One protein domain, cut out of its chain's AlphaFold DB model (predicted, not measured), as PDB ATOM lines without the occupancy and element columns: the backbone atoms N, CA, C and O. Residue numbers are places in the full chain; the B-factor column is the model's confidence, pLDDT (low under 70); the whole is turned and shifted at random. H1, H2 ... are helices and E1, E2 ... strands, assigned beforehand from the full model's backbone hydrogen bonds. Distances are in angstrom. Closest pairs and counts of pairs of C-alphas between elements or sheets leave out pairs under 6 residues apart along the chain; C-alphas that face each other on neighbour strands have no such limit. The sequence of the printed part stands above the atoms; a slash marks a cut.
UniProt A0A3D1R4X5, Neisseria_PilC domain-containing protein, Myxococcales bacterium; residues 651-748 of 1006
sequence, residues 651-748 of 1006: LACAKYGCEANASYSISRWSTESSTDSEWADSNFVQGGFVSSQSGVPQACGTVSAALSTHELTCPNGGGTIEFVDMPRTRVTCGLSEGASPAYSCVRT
ATOM      1  N   LEU A 651      80.940  29.391 149.414       88.00
ATOM      2  CA  LEU A 651      82.167  28.793 149.943       88.00
ATOM      3  C   LEU A 651      83.397  29.683 149.697       88.00
ATOM      4  O   LEU A 651      84.206  29.871 150.606       88.00
ATOM      5  N   ALA A 652      83.552  30.233 148.487       88.31
ATOM      6  CA  ALA A 652      84.659  31.141 148.188       88.31
ATOM      7  C   ALA A 652      84.525  32.453 148.973       88.31
ATOM      8  O   ALA A 652      85.501  32.908 149.563       88.31
ATOM      9  N   CYS A 653      83.314  33.011 149.059       87.31
ATOM     10  CA  CYS A 653      83.042  34.188 149.886       87.31
ATOM     11  C   CYS A 653      83.425  33.966 151.353       87.31
ATOM     12  O   CYS A 653      84.172  34.761 151.924       87.31
ATOM     13  N   ALA A 654      83.001  32.846 151.936       88.62
ATOM     14  CA  ALA A 654      83.332  32.480 153.305       88.62
ATOM     15  C   ALA A 654      84.847  32.355 153.512       88.62
ATOM     16  O   ALA A 654      85.369  32.869 154.500       88.62
ATOM     17  N   LYS A 655      85.580  31.746 152.566       88.31
ATOM     18  CA  LYS A 655      87.053  31.668 152.609       88.31
ATOM     19  C   LYS A 655      87.727  33.043 152.616       88.31
ATOM     20  O   LYS A 655      88.775  33.187 153.234       88.31
ATOM     21  N   TYR A 656      87.131  34.054 151.988       87.12
ATOM     22  CA  TYR A 656      87.604  35.441 152.069       87.12
ATOM     23  C   TYR A 656      87.063  36.208 153.291       87.12
ATOM     24  O   TYR A 656      87.255  37.418 153.393       87.12
ATOM     25  N   GLY A 657      86.402  35.528 154.231       87.19
ATOM     26  CA  GLY A 657      85.852  36.139 155.440       87.19
ATOM     27  C   GLY A 657      84.581  36.954 155.205       87.19
ATOM     28  O   GLY A 657      84.261  37.801 156.029       87.19
ATOM     29  N   CYS A 658      83.879  36.739 154.090       87.06
ATOM     30  CA  CYS A 658      82.561  37.326 153.885       87.06
ATOM     31  C   CYS A 658      81.474  36.543 154.632       87.06
ATOM     32  O   CYS A 658      81.576  35.325 154.807       87.06
ATOM     33  N   GLU A 659      80.404  37.245 154.978       88.69
ATOM     34  CA  GLU A 659      79.132  36.684 155.414       88.69
ATOM     35  C   GLU A 659      78.202  36.543 154.203       88.69
ATOM     36  O   GLU A 659      78.000  37.512 153.471       88.69
ATOM     37  N   ALA A 660      77.662  35.347 153.972       87.00
ATOM     38  CA  ALA A 660      76.756  35.053 152.864       87.00
ATOM     39  C   ALA A 660      75.540  34.274 153.376       87.00
ATOM     40  O   ALA A 660      75.665  33.119 153.796       87.00
ATOM     41  N   ASN A 661      74.368  34.909 153.311       86.50
ATOM     42  CA  ASN A 661      73.142  34.407 153.928       86.50
ATOM     43  C   ASN A 661      72.020  34.292 152.899       86.50
ATOM     44  O   ASN A 661      71.728  35.238 152.157       86.50
ATOM     45  N   ALA A 662      71.359  33.136 152.887       84.25
ATOM     46  CA  ALA A 662      70.232  32.879 152.006       84.25
ATOM     47  C   ALA A 662      69.120  32.105 152.713       84.25
ATOM     48  O   ALA A 662      69.369  31.081 153.349       84.25
ATOM     49  N   SER A 663      67.889  32.576 152.514       86.25
ATOM     50  CA  SER A 663      66.666  31.900 152.952       86.25
ATOM     51  C   SER A 663      65.746  31.716 151.755       86.25
ATOM     52  O   SER A 663      65.305  32.693 151.137       86.25
ATOM     53  N   TYR A 664      65.462  30.463 151.422       86.69
ATOM     54  CA  TYR A 664      64.579  30.078 150.330       86.69
ATOM     55  C   TYR A 664      63.319  29.433 150.894       86.69
ATOM     56  O   TYR A 664      63.389  28.539 151.729       86.69
ATOM     57  N   SER A 665      62.159  29.851 150.399       88.38
ATOM     58  CA  SER A 665      60.872  29.285 150.784       88.38
ATOM     59  C   SER A 665      60.057  28.884 149.565       88.38
ATOM     60  O   SER A 665      60.090  29.528 148.512       88.38
ATOM     61  N   ILE A 666      59.307  27.800 149.710       87.25
ATOM     62  CA  ILE A 666      58.365  27.324 148.711       87.25
ATOM     63  C   ILE A 666      57.042  26.971 149.380       87.25
ATOM     64  O   ILE A 666      56.988  26.244 150.369       87.25
ATOM     65  N   SER A 667      55.965  27.509 148.824       84.00
ATOM     66  CA  SER A 667      54.589  27.245 149.218       84.00
ATOM     67  C   SER A 667      53.888  26.521 148.074       84.00
ATOM     68  O   SER A 667      53.857  27.002 146.936       84.00
ATOM     69  N   ARG A 668      53.358  25.336 148.373       78.25
ATOM     70  CA  ARG A 668      52.634  24.452 147.453       78.25
ATOM     71  C   ARG A 668      51.357  23.987 148.134       78.25
ATOM     72  O   ARG A 668      51.386  23.010 148.875       78.25
ATOM     73  N   TRP A 669      50.239  24.658 147.876       73.81
ATOM     74  CA  TRP A 669      48.949  24.360 148.514       73.81
ATOM     75  C   TRP A 669      49.045  24.298 150.059       73.81
ATOM     76  O   TRP A 669      48.981  25.340 150.702       73.81
ATOM     77  N   SER A 670      49.222  23.108 150.651       69.50
ATOM     78  CA  SER A 670      49.286  22.842 152.107       69.50
ATOM     79  C   SER A 670      50.698  22.763 152.633       69.50
ATOM     80  O   SER A 670      50.874  22.714 153.855       69.50
ATOM     81  N   THR A 671      51.662  22.619 151.730       77.38
ATOM     82  CA  THR A 671      53.045  22.368 152.080       77.38
ATOM     83  C   THR A 671      53.802  23.676 152.017       77.38
ATOM     84  O   THR A 671      53.887  24.310 150.965       77.38
ATOM     85  N   GLU A 672      54.361  24.059 153.154       85.62
ATOM     86  CA  GLU A 672      55.318  25.148 153.256       85.62
ATOM     87  C   GLU A 672      56.658  24.557 153.649       85.62
ATOM     88  O   GLU A 672      56.771  23.859 154.661       85.62
ATOM     89  N   SER A 673      57.670  24.838 152.839       87.62
ATOM     90  CA  SER A 673      59.033  24.397 153.086       87.62
ATOM     91  C   SER A 673      59.978  25.585 153.015       87.62
ATOM     92  O   SER A 673      59.818  26.463 152.166       87.62
ATOM     93  N   SER A 674      60.955  25.611 153.914       88.44
ATOM     94  CA  SER A 674      61.969  26.654 154.001       88.44
ATOM     95  C   SER A 674      63.336  26.030 154.223       88.44
ATOM     96  O   SER A 674      63.480  25.087 155.005       88.44
ATOM     97  N   THR A 675      64.336  26.572 153.545       87.81
ATOM     98  CA  THR A 675      65.736  26.206 153.706       87.81
ATOM     99  C   THR A 675      66.566  27.448 153.958       87.81
ATOM    100  O   THR A 675      66.362  28.491 153.339       87.81
ATOM    101  N   ASP A 676      67.513  27.307 154.878       85.56
ATOM    102  CA  ASP A 676      68.443  28.362 155.255       85.56
ATOM    103  C   ASP A 676      69.873  27.867 155.039       85.56
ATOM    104  O   ASP A 676      70.182  26.687 155.279       85.56
ATOM    105  N   SER A 677      70.734  28.770 154.577       86.75
ATOM    106  CA  SER A 677      72.178  28.577 154.515       86.75
ATOM    107  C   SER A 677      72.884  29.835 155.007       86.75
ATOM    108  O   SER A 677      72.657  30.923 154.479       86.75
ATOM    109  N   GLU A 678      73.771  29.651 155.981       87.75
ATOM    110  CA  GLU A 678      74.525  30.728 156.620       87.75
ATOM    111  C   GLU A 678      76.025  30.424 156.570       87.75
ATOM    112  O   GLU A 678      76.487  29.365 157.020       87.75
ATOM    113  N   TRP A 679      76.784  31.369 156.023       88.06
ATOM    114  CA  TRP A 679      78.238  31.333 155.939       88.06
ATOM    115  C   TRP A 679      78.790  32.612 156.556       88.06
ATOM    116  O   TRP A 679      78.321  33.689 156.207       88.06
ATOM    117  N   ALA A 680      79.782  32.517 157.440       86.62
ATOM    118  CA  ALA A 680      80.368  33.683 158.102       86.62
ATOM    119  C   ALA A 680      81.787  33.397 158.600       86.62
ATOM    120  O   ALA A 680      82.076  32.295 159.070       86.62
ATOM    121  N   ASP A 681      82.675  34.394 158.530       82.69
ATOM    122  CA  ASP A 681      84.004  34.375 159.162       82.69
ATOM    123  C   ASP A 681      84.837  33.107 158.889       82.69
ATOM    124  O   ASP A 681      85.400  32.499 159.799       82.69
ATOM    125  N   SER A 682      84.940  32.673 157.626       86.88
ATOM    126  CA  SER A 682      85.619  31.411 157.257       86.88
ATOM    127  C   SER A 682      84.974  30.146 157.824       86.88
ATOM    128  O   SER A 682      85.633  29.103 157.903       86.88
ATOM    129  N   ASN A 683      83.683  30.208 158.155       86.75
ATOM    130  CA  ASN A 683      82.893  29.076 158.606       86.75
ATOM    131  C   ASN A 683      81.613  28.886 157.789       86.75
ATOM    132  O   ASN A 683      80.984  29.834 157.325       86.75
ATOM    133  N   PHE A 684      81.198  27.630 157.687       86.50
ATOM    134  CA  PHE A 684      79.819  27.252 157.425       86.50
ATOM    135  C   PHE A 684      79.086  27.173 158.767       86.50
ATOM    136  O   PHE A 684      79.441  26.338 159.600       86.50
ATOM    137  N   VAL A 685      78.111  28.052 159.002       83.06
ATOM    138  CA  VAL A 685      77.461  28.215 160.314       83.06
ATOM    139  C   VAL A 685      76.274  27.269 160.455       83.06
ATOM    140  O   VAL A 685      76.211  26.508 161.422       83.06
ATOM    141  N   GLN A 686      75.359  27.270 159.482       79.00
ATOM    142  CA  GLN A 686      74.132  26.475 159.546       79.00
ATOM    143  C   GLN A 686      73.580  26.114 158.156       79.00
ATOM    144  O   GLN A 686      73.646  26.905 157.218       79.00
ATOM    145  N   GLY A 687      72.973  24.921 158.057       77.88
ATOM    146  CA  GLY A 687      72.164  24.464 156.921       77.88
ATOM    147  C   GLY A 687      70.870  23.795 157.389       77.88
ATOM    148  O   GLY A 687      70.876  22.620 157.759       77.88
ATOM    149  N   GLY A 688      69.764  24.543 157.403       77.69
ATOM    150  CA  GLY A 688      68.467  24.087 157.922       77.69
ATOM    151  C   GLY A 688      67.496  23.649 156.828       77.69
ATOM    152  O   GLY A 688      67.563  24.154 155.707       77.69
ATOM    153  N   PHE A 689      66.594  22.724 157.166       85.75
ATOM    154  CA  PHE A 689      65.409  22.400 156.372       85.75
ATOM    155  C   PHE A 689      64.196  22.235 157.289       85.75
ATOM    156  O   PHE A 689      64.173  21.388 158.190       85.75
ATOM    157  N   VAL A 690      63.185  23.062 157.054       87.25
ATOM    158  CA  VAL A 690      61.907  23.039 157.761       87.25
ATOM    159  C   VAL A 690      60.822  22.767 156.740       87.25
ATOM    160  O   VAL A 690      60.782  23.391 155.681       87.25
ATOM    161  N   SER A 691      59.927  21.841 157.059       86.56
ATOM    162  CA  SER A 691      58.781  21.539 156.208       86.56
ATOM    163  C   SER A 691      57.555  21.274 157.064       86.56
ATOM    164  O   SER A 691      57.620  20.558 158.068       86.56
ATOM    165  N   SER A 692      56.432  21.867 156.677       84.69
ATOM    166  CA  SER A 692      55.140  21.688 157.324       84.69
ATOM    167  C   SER A 692      54.080  21.363 156.280       84.69
ATOM    168  O   SER A 692      54.106  21.893 155.173       84.69
ATOM    169  N   GLN A 693      53.153  20.475 156.632       76.44
ATOM    170  CA  GLN A 693      52.087  20.034 155.742       76.44
ATOM    171  C   GLN A 693      50.738  20.122 156.458       76.44
ATOM    172  O   GLN A 693      50.538  19.533 157.521       76.44
ATOM    173  N   SER A 694      49.792  20.827 155.844       64.56
ATOM    174  CA  SER A 694      48.416  21.005 156.322       64.56
ATOM    175  C   SER A 694      47.367  20.358 155.391       64.56
ATOM    176  O   SER A 694      46.431  21.006 154.946       64.56
ATOM    177  N   GLY A 695      47.506  19.070 155.040       60.66
ATOM    178  CA  GLY A 695      46.496  18.341 154.239       60.66
ATOM    179  C   GLY A 695      47.057  17.268 153.298       60.66
ATOM    180  O   GLY A 695      48.271  17.151 153.147       60.66
ATOM    181  N   VAL A 696      46.179  16.481 152.657       54.94
ATOM    182  CA  VAL A 696      46.562  15.423 151.693       54.94
ATOM    183  C   VAL A 696      46.881  16.045 150.323       54.94
ATOM    184  O   VAL A 696      46.056  16.816 149.833       54.94
ATOM    185  N   PRO A 697      48.016  15.719 149.672       51.88
ATOM    186  CA  PRO A 697      48.354  16.265 148.358       51.88
ATOM    187  C   PRO A 697      47.399  15.746 147.268       51.88
ATOM    188  O   PRO A 697      47.356  14.547 146.990       51.88
ATOM    189  N   GLN A 698      46.667  16.643 146.613       51.78
ATOM    190  CA  GLN A 698      46.007  16.422 145.319       51.78
ATOM    191  C   GLN A 698      46.359  17.586 144.375       51.78
ATOM    192  O   GLN A 698      46.875  18.589 144.853       51.78
ATOM    193  N   ALA A 699      46.152  17.379 143.067       54.66
ATOM    194  CA  ALA A 699      46.593  18.169 141.900       54.66
ATOM    195  C   ALA A 699      47.036  19.637 142.124       54.66
ATOM    196  O   ALA A 699      46.436  20.387 142.892       54.66
ATOM    197  N   CYS A 700      48.076  20.049 141.387       58.19
ATOM    198  CA  CYS A 700      48.784  21.320 141.558       58.19
ATOM    199  C   CYS A 700      47.845  22.541 141.490       58.19
ATOM    200  O   CYS A 700      47.359  22.921 140.426       58.19
ATOM    201  N   GLY A 701      47.611  23.170 142.645       66.44
ATOM    202  CA  GLY A 701      47.071  24.527 142.731       66.44
ATOM    203  C   GLY A 701      48.161  25.579 142.495       66.44
ATOM    204  O   GLY A 701      49.175  25.319 141.851       66.44
ATOM    205  N   THR A 702      47.981  26.771 143.058       76.12
ATOM    206  CA  THR A 702      48.992  27.835 142.996       76.12
ATOM    207  C   THR A 702      50.250  27.459 143.786       76.12
ATOM    208  O   THR A 702      50.174  27.083 144.957       76.12
ATOM    209  N   VAL A 703      51.414  27.610 143.155       81.06
ATOM    210  CA  VAL A 703      52.747  27.438 143.742       81.06
ATOM    211  C   VAL A 703      53.427  28.800 143.828       81.06
ATOM    212  O   VAL A 703      53.375  29.590 142.888       81.06
ATOM    213  N   SER A 704      54.072  29.094 144.953       84.00
ATOM    214  CA  SER A 704      54.923  30.276 145.114       84.00
ATOM    215  C   SER A 704      56.300  29.871 145.614       84.00
ATOM    216  O   SER A 704      56.400  29.148 146.598       84.00
ATOM    217  N   ALA A 705      57.350  30.369 144.973       86.00
ATOM    218  CA  ALA A 705      58.723  30.270 145.456       86.00
ATOM    219  C   ALA A 705      59.255  31.676 145.729       86.00
ATOM    220  O   ALA A 705      58.992  32.597 144.950       86.00
ATOM    221  N   ALA A 706      59.974  31.851 146.835       84.38
ATOM    222  CA  ALA A 706      60.527  33.135 147.231       84.38
ATOM    223  C   ALA A 706      61.914  32.974 147.853       84.38
ATOM    224  O   ALA A 706      62.104  32.183 148.776       84.38
ATOM    225  N   LEU A 707      62.854  33.790 147.383       80.69
ATOM    226  CA  LEU A 707      64.115  34.044 148.071       80.69
ATOM    227  C   LEU A 707      63.897  35.231 149.019       80.69
ATOM    228  O   LEU A 707      63.831  36.379 148.575       80.69
ATOM    229  N   SER A 708      63.670  34.951 150.305       75.81
ATOM    230  CA  SER A 708      63.257  35.959 151.295       75.81
ATOM    231  C   SER A 708      64.426  36.749 151.875       75.81
ATOM    232  O   SER A 708      64.247  37.918 152.220       75.81
ATOM    233  N   THR A 709      65.599  36.118 151.944       75.50
ATOM    234  CA  THR A 709      66.862  36.716 152.390       75.50
ATOM    235  C   THR A 709      67.926  36.411 151.348       75.50
ATOM    236  O   THR A 709      68.036  35.265 150.903       75.50
ATOM    237  N   HIS A 710      68.677  37.434 150.948       77.75
ATOM    238  CA  HIS A 710      69.790  37.322 150.013       77.75
ATOM    239  C   HIS A 710      70.781  38.454 150.295       77.75
ATOM    240  O   HIS A 710      70.561  39.595 149.881       77.75
ATOM    241  N   GLU A 711      71.809  38.149 151.085       80.88
ATOM    242  CA  GLU A 711      72.737  39.137 151.641       80.88
ATOM    243  C   GLU A 711      74.184  38.655 151.494       80.88
ATOM    244  O   GLU A 711      74.480  37.479 151.726       80.88
ATOM    245  N   LEU A 712      75.081  39.571 151.112       83.75
ATOM    246  CA  LEU A 712      76.530  39.355 151.087       83.75
ATOM    247  C   LEU A 712      77.241  40.555 151.704       83.75
ATOM    248  O   LEU A 712      77.135  41.675 151.200       83.75
ATOM    249  N   THR A 713      78.019  40.298 152.745       86.38
ATOM    250  CA  THR A 713      78.796  41.312 153.455       86.38
ATOM    251  C   THR A 713      80.253  40.888 153.478       86.38
ATOM    252  O   THR A 713      80.588  39.836 154.008       86.38
ATOM    253  N   CYS A 714      81.141  41.688 152.895       84.88
ATOM    254  CA  CYS A 714      82.545  41.335 152.727       84.88
ATOM    255  C   CYS A 714      83.499  42.388 153.311       84.88
ATOM    256  O   CYS A 714      83.305  43.587 153.091       84.88
ATOM    257  N   PRO A 715      84.601  41.976 153.960       83.25
ATOM    258  CA  PRO A 715      85.669  42.895 154.345       83.25
ATOM    259  C   PRO A 715      86.432  43.410 153.110       83.25
ATOM    260  O   PRO A 715      86.754  42.649 152.200       83.25
ATOM    261  N   ASN A 716      86.780  44.703 153.079       79.25
ATOM    262  CA  ASN A 716      87.579  45.293 151.999       79.25
ATOM    263  C   ASN A 716      88.522  46.404 152.492       79.25
ATOM    264  O   ASN A 716      88.096  47.535 152.725       79.25
ATOM    265  N   GLY A 717      89.819  46.098 152.625       64.94
ATOM    266  CA  GLY A 717      90.897  47.098 152.704       64.94
ATOM    267  C   GLY A 717      90.705  48.264 153.693       64.94
ATOM    268  O   GLY A 717      91.090  49.386 153.373       64.94
ATOM    269  N   GLY A 718      90.115  48.022 154.872       66.94
ATOM    270  CA  GLY A 718      89.828  49.049 155.889       66.94
ATOM    271  C   GLY A 718      88.356  49.477 156.008       66.94
ATOM    272  O   GLY A 718      88.061  50.362 156.810       66.94
ATOM    273  N   GLY A 719      87.444  48.852 155.254       75.75
ATOM    274  CA  GLY A 719      85.986  48.998 155.365       75.75
ATOM    275  C   GLY A 719      85.235  47.709 155.001       75.75
ATOM    276  O   GLY A 719      85.841  46.638 154.941       75.75
ATOM    277  N   THR A 720      83.933  47.828 154.735       79.62
ATOM    278  CA  THR A 720      83.029  46.715 154.391       79.62
ATOM    279  C   THR A 720      82.321  47.017 153.070       79.62
ATOM    280  O   THR A 720      81.907  48.154 152.840       79.62
ATOM    281  N   ILE A 721      82.208  46.019 152.194       77.31
ATOM    282  CA  ILE A 721      81.300  46.033 151.044       77.31
ATOM    283  C   ILE A 721      80.050  45.267 151.462       77.31
ATOM    284  O   ILE A 721      80.146  44.106 151.847       77.31
ATOM    285  N   GLU A 722      78.895  45.915 151.376       74.38
ATOM    286  CA  GLU A 722      77.601  45.316 151.692       74.38
ATOM    287  C   GLU A 722      76.742  45.292 150.435       74.38
ATOM    288  O   GLU A 722      76.496  46.329 149.814       74.38
ATOM    289  N   PHE A 723      76.252  44.108 150.097       72.38
ATOM    290  CA  PHE A 723      75.157  43.932 149.167       72.38
ATOM    291  C   PHE A 723      73.941  43.412 149.935       72.38
ATOM    292  O   PHE A 723      73.620  42.223 149.935       72.38
ATOM    293  N   VAL A 724      73.300  44.338 150.641       60.97
ATOM    294  CA  VAL A 724      72.069  44.122 151.409       60.97
ATOM    295  C   VAL A 724      70.855  44.559 150.581       60.97
ATOM    296  O   VAL A 724      70.971  45.430 149.719       60.97
ATOM    297  N   ASP A 725      69.692  43.942 150.812       55.25
ATOM    298  CA  ASP A 725      68.438  44.201 150.075       55.25
ATOM    299  C   ASP A 725      68.491  43.921 148.559       55.25
ATOM    300  O   ASP A 725      67.880  44.619 147.740       55.25
ATOM    301  N   MET A 726      69.177  42.846 148.167       59.50
ATOM    302  CA  MET A 726      69.047  42.304 146.813       59.50
ATOM    303  C   MET A 726      67.585  41.989 146.469       59.50
ATOM    304  O   MET A 726      66.804  41.673 147.373       59.50
ATOM    305  N   PRO A 727      67.187  42.056 145.179       57.47
ATOM    306  CA  PRO A 727      65.801  41.840 144.786       57.47
ATOM    307  C   PRO A 727      65.312  40.474 145.269       57.47
ATOM    308  O   PRO A 727      65.653  39.426 144.711       57.47
ATOM    309  N   ARG A 728      64.477  40.503 146.311       66.25
ATOM    310  CA  ARG A 728      63.738  39.343 146.803       66.25
ATOM    311  C   ARG A 728      62.848  38.912 145.659       66.25
ATOM    312  O   ARG A 728      61.920  39.618 145.289       66.25
ATOM    313  N   THR A 729      63.219  37.816 145.013       70.25
ATOM    314  CA  THR A 729      62.503  37.357 143.830       70.25
ATOM    315  C   THR A 729      61.434  36.391 144.287       70.25
ATOM    316  O   THR A 729      61.743  35.301 144.774       70.25
ATOM    317  N   ARG A 730      60.172  36.787 144.114       79.44
ATOM    318  CA  ARG A 730      59.036  35.880 144.211       79.44
ATOM    319  C   ARG A 730      58.504  35.531 142.828       79.44
ATOM    320  O   ARG A 730      58.225  36.407 142.005       79.44
ATOM    321  N   VAL A 731      58.334  34.233 142.600       80.62
ATOM    322  CA  VAL A 731      57.638  33.688 141.433       80.62
ATOM    323  C   VAL A 731      56.397  32.961 141.917       80.62
ATOM    324  O   VAL A 731      56.471  32.127 142.821       80.62
ATOM    325  N   THR A 732      55.260  33.275 141.308       80.12
ATOM    326  CA  THR A 732      53.990  32.599 141.559       80.12
ATOM    327  C   THR A 732      53.467  32.016 140.253       80.12
ATOM    328  O   THR A 732      53.316  32.731 139.265       80.12
ATOM    329  N   CYS A 733      53.199  30.715 140.268       78.62
ATOM    330  CA  CYS A 733      52.665  29.950 139.151       78.62
ATOM    331  C   CYS A 733      51.321  29.339 139.538       78.62
ATOM    332  O   CYS A 733      51.198  28.764 140.618       78.62
ATOM    333  N   GLY A 734      50.315  29.430 138.675       75.50
ATOM    334  CA  GLY A 734      49.013  28.818 138.923       75.50
ATOM    335  C   GLY A 734      47.936  29.281 137.950       75.50
ATOM    336  O   GLY A 734      48.152  30.169 137.124       75.50
ATOM    337  N   LEU A 735      46.758  28.667 138.064       70.75
ATOM    338  CA  LEU A 735      45.560  29.102 137.350       70.75
ATOM    339  C   LEU A 735      45.030  30.400 137.971       70.75
ATOM    340  O   LEU A 735      44.815  30.475 139.180       70.75
ATOM    341  N   SER A 736      44.800  31.419 137.145       62.12
ATOM    342  CA  SER A 736      44.189  32.677 137.578       62.12
ATOM    343  C   SER A 736      42.743  32.466 138.050       62.12
ATOM    344  O   SER A 736      41.962  31.796 137.371       62.12
ATOM    345  N   GLU A 737      42.343  33.100 139.153       53.06
ATOM    346  CA  GLU A 737      40.945  33.105 139.605       53.06
ATOM    347  C   GLU A 737      40.067  33.982 138.683       53.06
ATOM    348  O   GLU A 737      40.384  35.147 138.444       53.06
ATOM    349  N   GLY A 738      38.952  33.454 138.151       53.41
ATOM    350  CA  GLY A 738      38.015  34.225 137.316       53.41
ATOM    351  C   GLY A 738      37.175  33.399 136.331       53.41
ATOM    352  O   GLY A 738      37.223  32.174 136.324       53.41
ATOM    353  N   ALA A 739      36.391  34.081 135.481       38.66
ATOM    354  CA  ALA A 739      35.493  33.463 134.489       38.66
ATOM    355  C   ALA A 739      36.218  32.788 133.299       38.66
ATOM    356  O   ALA A 739      35.584  32.094 132.505       38.66
ATOM    357  N   SER A 740      37.532  32.987 133.166       54.22
ATOM    358  CA  SER A 740      38.397  32.340 132.172       54.22
ATOM    359  C   SER A 740      39.747  32.031 132.832       54.22
ATOM    360  O   SER A 740      40.635  32.882 132.803       54.22
ATOM    361  N   PRO A 741      39.886  30.883 133.521       59.09
ATOM    362  CA  PRO A 741      41.126  30.522 134.200       59.09
ATOM    363  C   PRO A 741      42.240  30.300 133.173       59.09
ATOM    364  O   PRO A 741      42.104  29.470 132.278       59.09
ATOM    365  N   ALA A 742      43.334  31.046 133.305       63.94
ATOM    366  CA  ALA A 742      44.543  30.885 132.510       63.94
ATOM    367  C   ALA A 742      45.700  30.495 133.430       63.94
ATOM    368  O   ALA A 742      45.873  31.089 134.498       63.94
ATOM    369  N   TYR A 743      46.488  29.498 133.031       72.12
ATOM    370  CA  TYR A 743      47.727  29.184 133.735       72.12
ATOM    371  C   TYR A 743      48.752  30.277 133.439       72.12
ATOM    372  O   TYR A 743      49.003  30.594 132.277       72.12
ATOM    373  N   SER A 744      49.332  30.857 134.485       72.25
ATOM    374  CA  SER A 744      50.361  31.886 134.358       72.25
ATOM    375  C   SER A 744      51.455  31.678 135.398       72.25
ATOM    376  O   SER A 744      51.181  31.257 136.522       72.25
ATOM    377  N   CYS A 745      52.689  31.998 135.018       74.44
ATOM    378  CA  CYS A 745      53.841  32.078 135.909       74.44
ATOM    379  C   CYS A 745      54.368  33.509 135.880       74.44
ATOM    380  O   CYS A 745      54.888  33.966 134.859       74.44
ATOM    381  N   VAL A 746      54.219  34.224 136.993       73.25
ATOM    382  CA  VAL A 746      54.527  35.653 137.082       73.25
ATOM    383  C   VAL A 746      55.564  35.896 138.171       73.25
ATOM    384  O   VAL A 746      55.441  35.409 139.296       73.25
ATOM    385  N   ARG A 747      56.588  36.685 137.834       73.94
ATOM    386  CA  ARG A 747      57.512  37.285 138.802       73.94
ATOM    387  C   ARG A 747      56.862  38.545 139.364       73.94
ATOM    388  O   ARG A 747      56.544  39.449 138.595       73.94
ATOM    389  N   THR A 748      56.640  38.604 140.673       66.50
ATOM    390  CA  THR A 748      55.824  39.667 141.289       66.50
ATOM    391  C   THR A 748      56.620  40.862 141.817       66.50
ATOM    392  O   THR A 748      56.001  41.860 142.176       66.50
TER     393      THR A 748
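This is residues 651 to 748 of the 1006 residues of the protein "Neisseria_PilC domain-containing protein" of Myxococcales bacterium (UniProt A0A3D1R4X5). The domain is one long, twisted antiparallel sheet, a single slab with a one-turn helix, H1, over one face near an end of the long strands and no named helix over the other face. The long strands E1, E2, E3 and E4 run lengthwise, and the far side of E4 is shared by two short strands, E5 near one end and E6 near the other, with E7 beside E6. The printed part has 98 residues, with one named helix and seven named strands in the order H1 E1 E2 E3 E4 E5 E6 E7, and its class is mostly strand. The whole is loose, with a radius of gyration of the C-alphas of 17.9 A, and a rod in outline, spanning 60 by 26 by 16 A.

H1 covers residues 651 to 655, from C-alpha 651 at (82.167, 28.793, 149.943). E1, residues 659 to 668, is 30.3 A from first to last C-alpha; E2, residues 671 to 680, is 30.2 A; E3, residues 683 to 693, is 32.2 A. E4, residues 703 to 716, is the longest at 40.0 A and begins with C-alpha 703 at (52.747, 27.438, 143.742). The short strands are E5, residues 719 to 723, E6, residues 730 to 735, and E7, residues 743 to 747, with C-alpha 747 at (57.512, 37.285, 138.802).

E1, E2 and E3 form a meander, each strand the antiparallel neighbour of the one before, through hairpins E1 and E2, and E2 and E3. N 664 and O 675 are 2.9 A apart, and N 674 and O 690 are 2.8 A apart, both within hydrogen-bond range. E4 lies on the other side of E1 from E2, with N 665 and O 706 at 2.8 A; E1, E2, E3 and E4 form a Greek key, four strands in a row of which three, E1, E2 and E3, are a meander and the first, E1, is the antiparallel neighbour of the fourth, E4. Pairing along E4 is staggered: on its side away from E1, E6 is beside residues 703 to 706, with N 705 and O 731 at 2.9 A, and E5 beside residues 711 to 716, with N 714 and O 721 at 2.8 A. E4 and E5 are a hairpin, as are E6 and E7, where N 732 and O 746 are 2.9 A apart. The edge strands are E3, E5 and E7. H1 is on the sheet at a height of 6.6 A, only just over E2, on which 3 of its 5 C-alphas fall; its closest C-alphas to E2 are those of Ala 654 and Ala 680, 5.8 A. In H1 every O i to N i+4 pair is within hydrogen-bond range.

The two C-alphas farthest apart are those of Gly 718 and Ala 739, 60.4 A. The printed part has no cut and no long link. Mean pLDDT of the printed part is 76.4; 24 residues are under 70, among them 694 to 701 and 736 to 742.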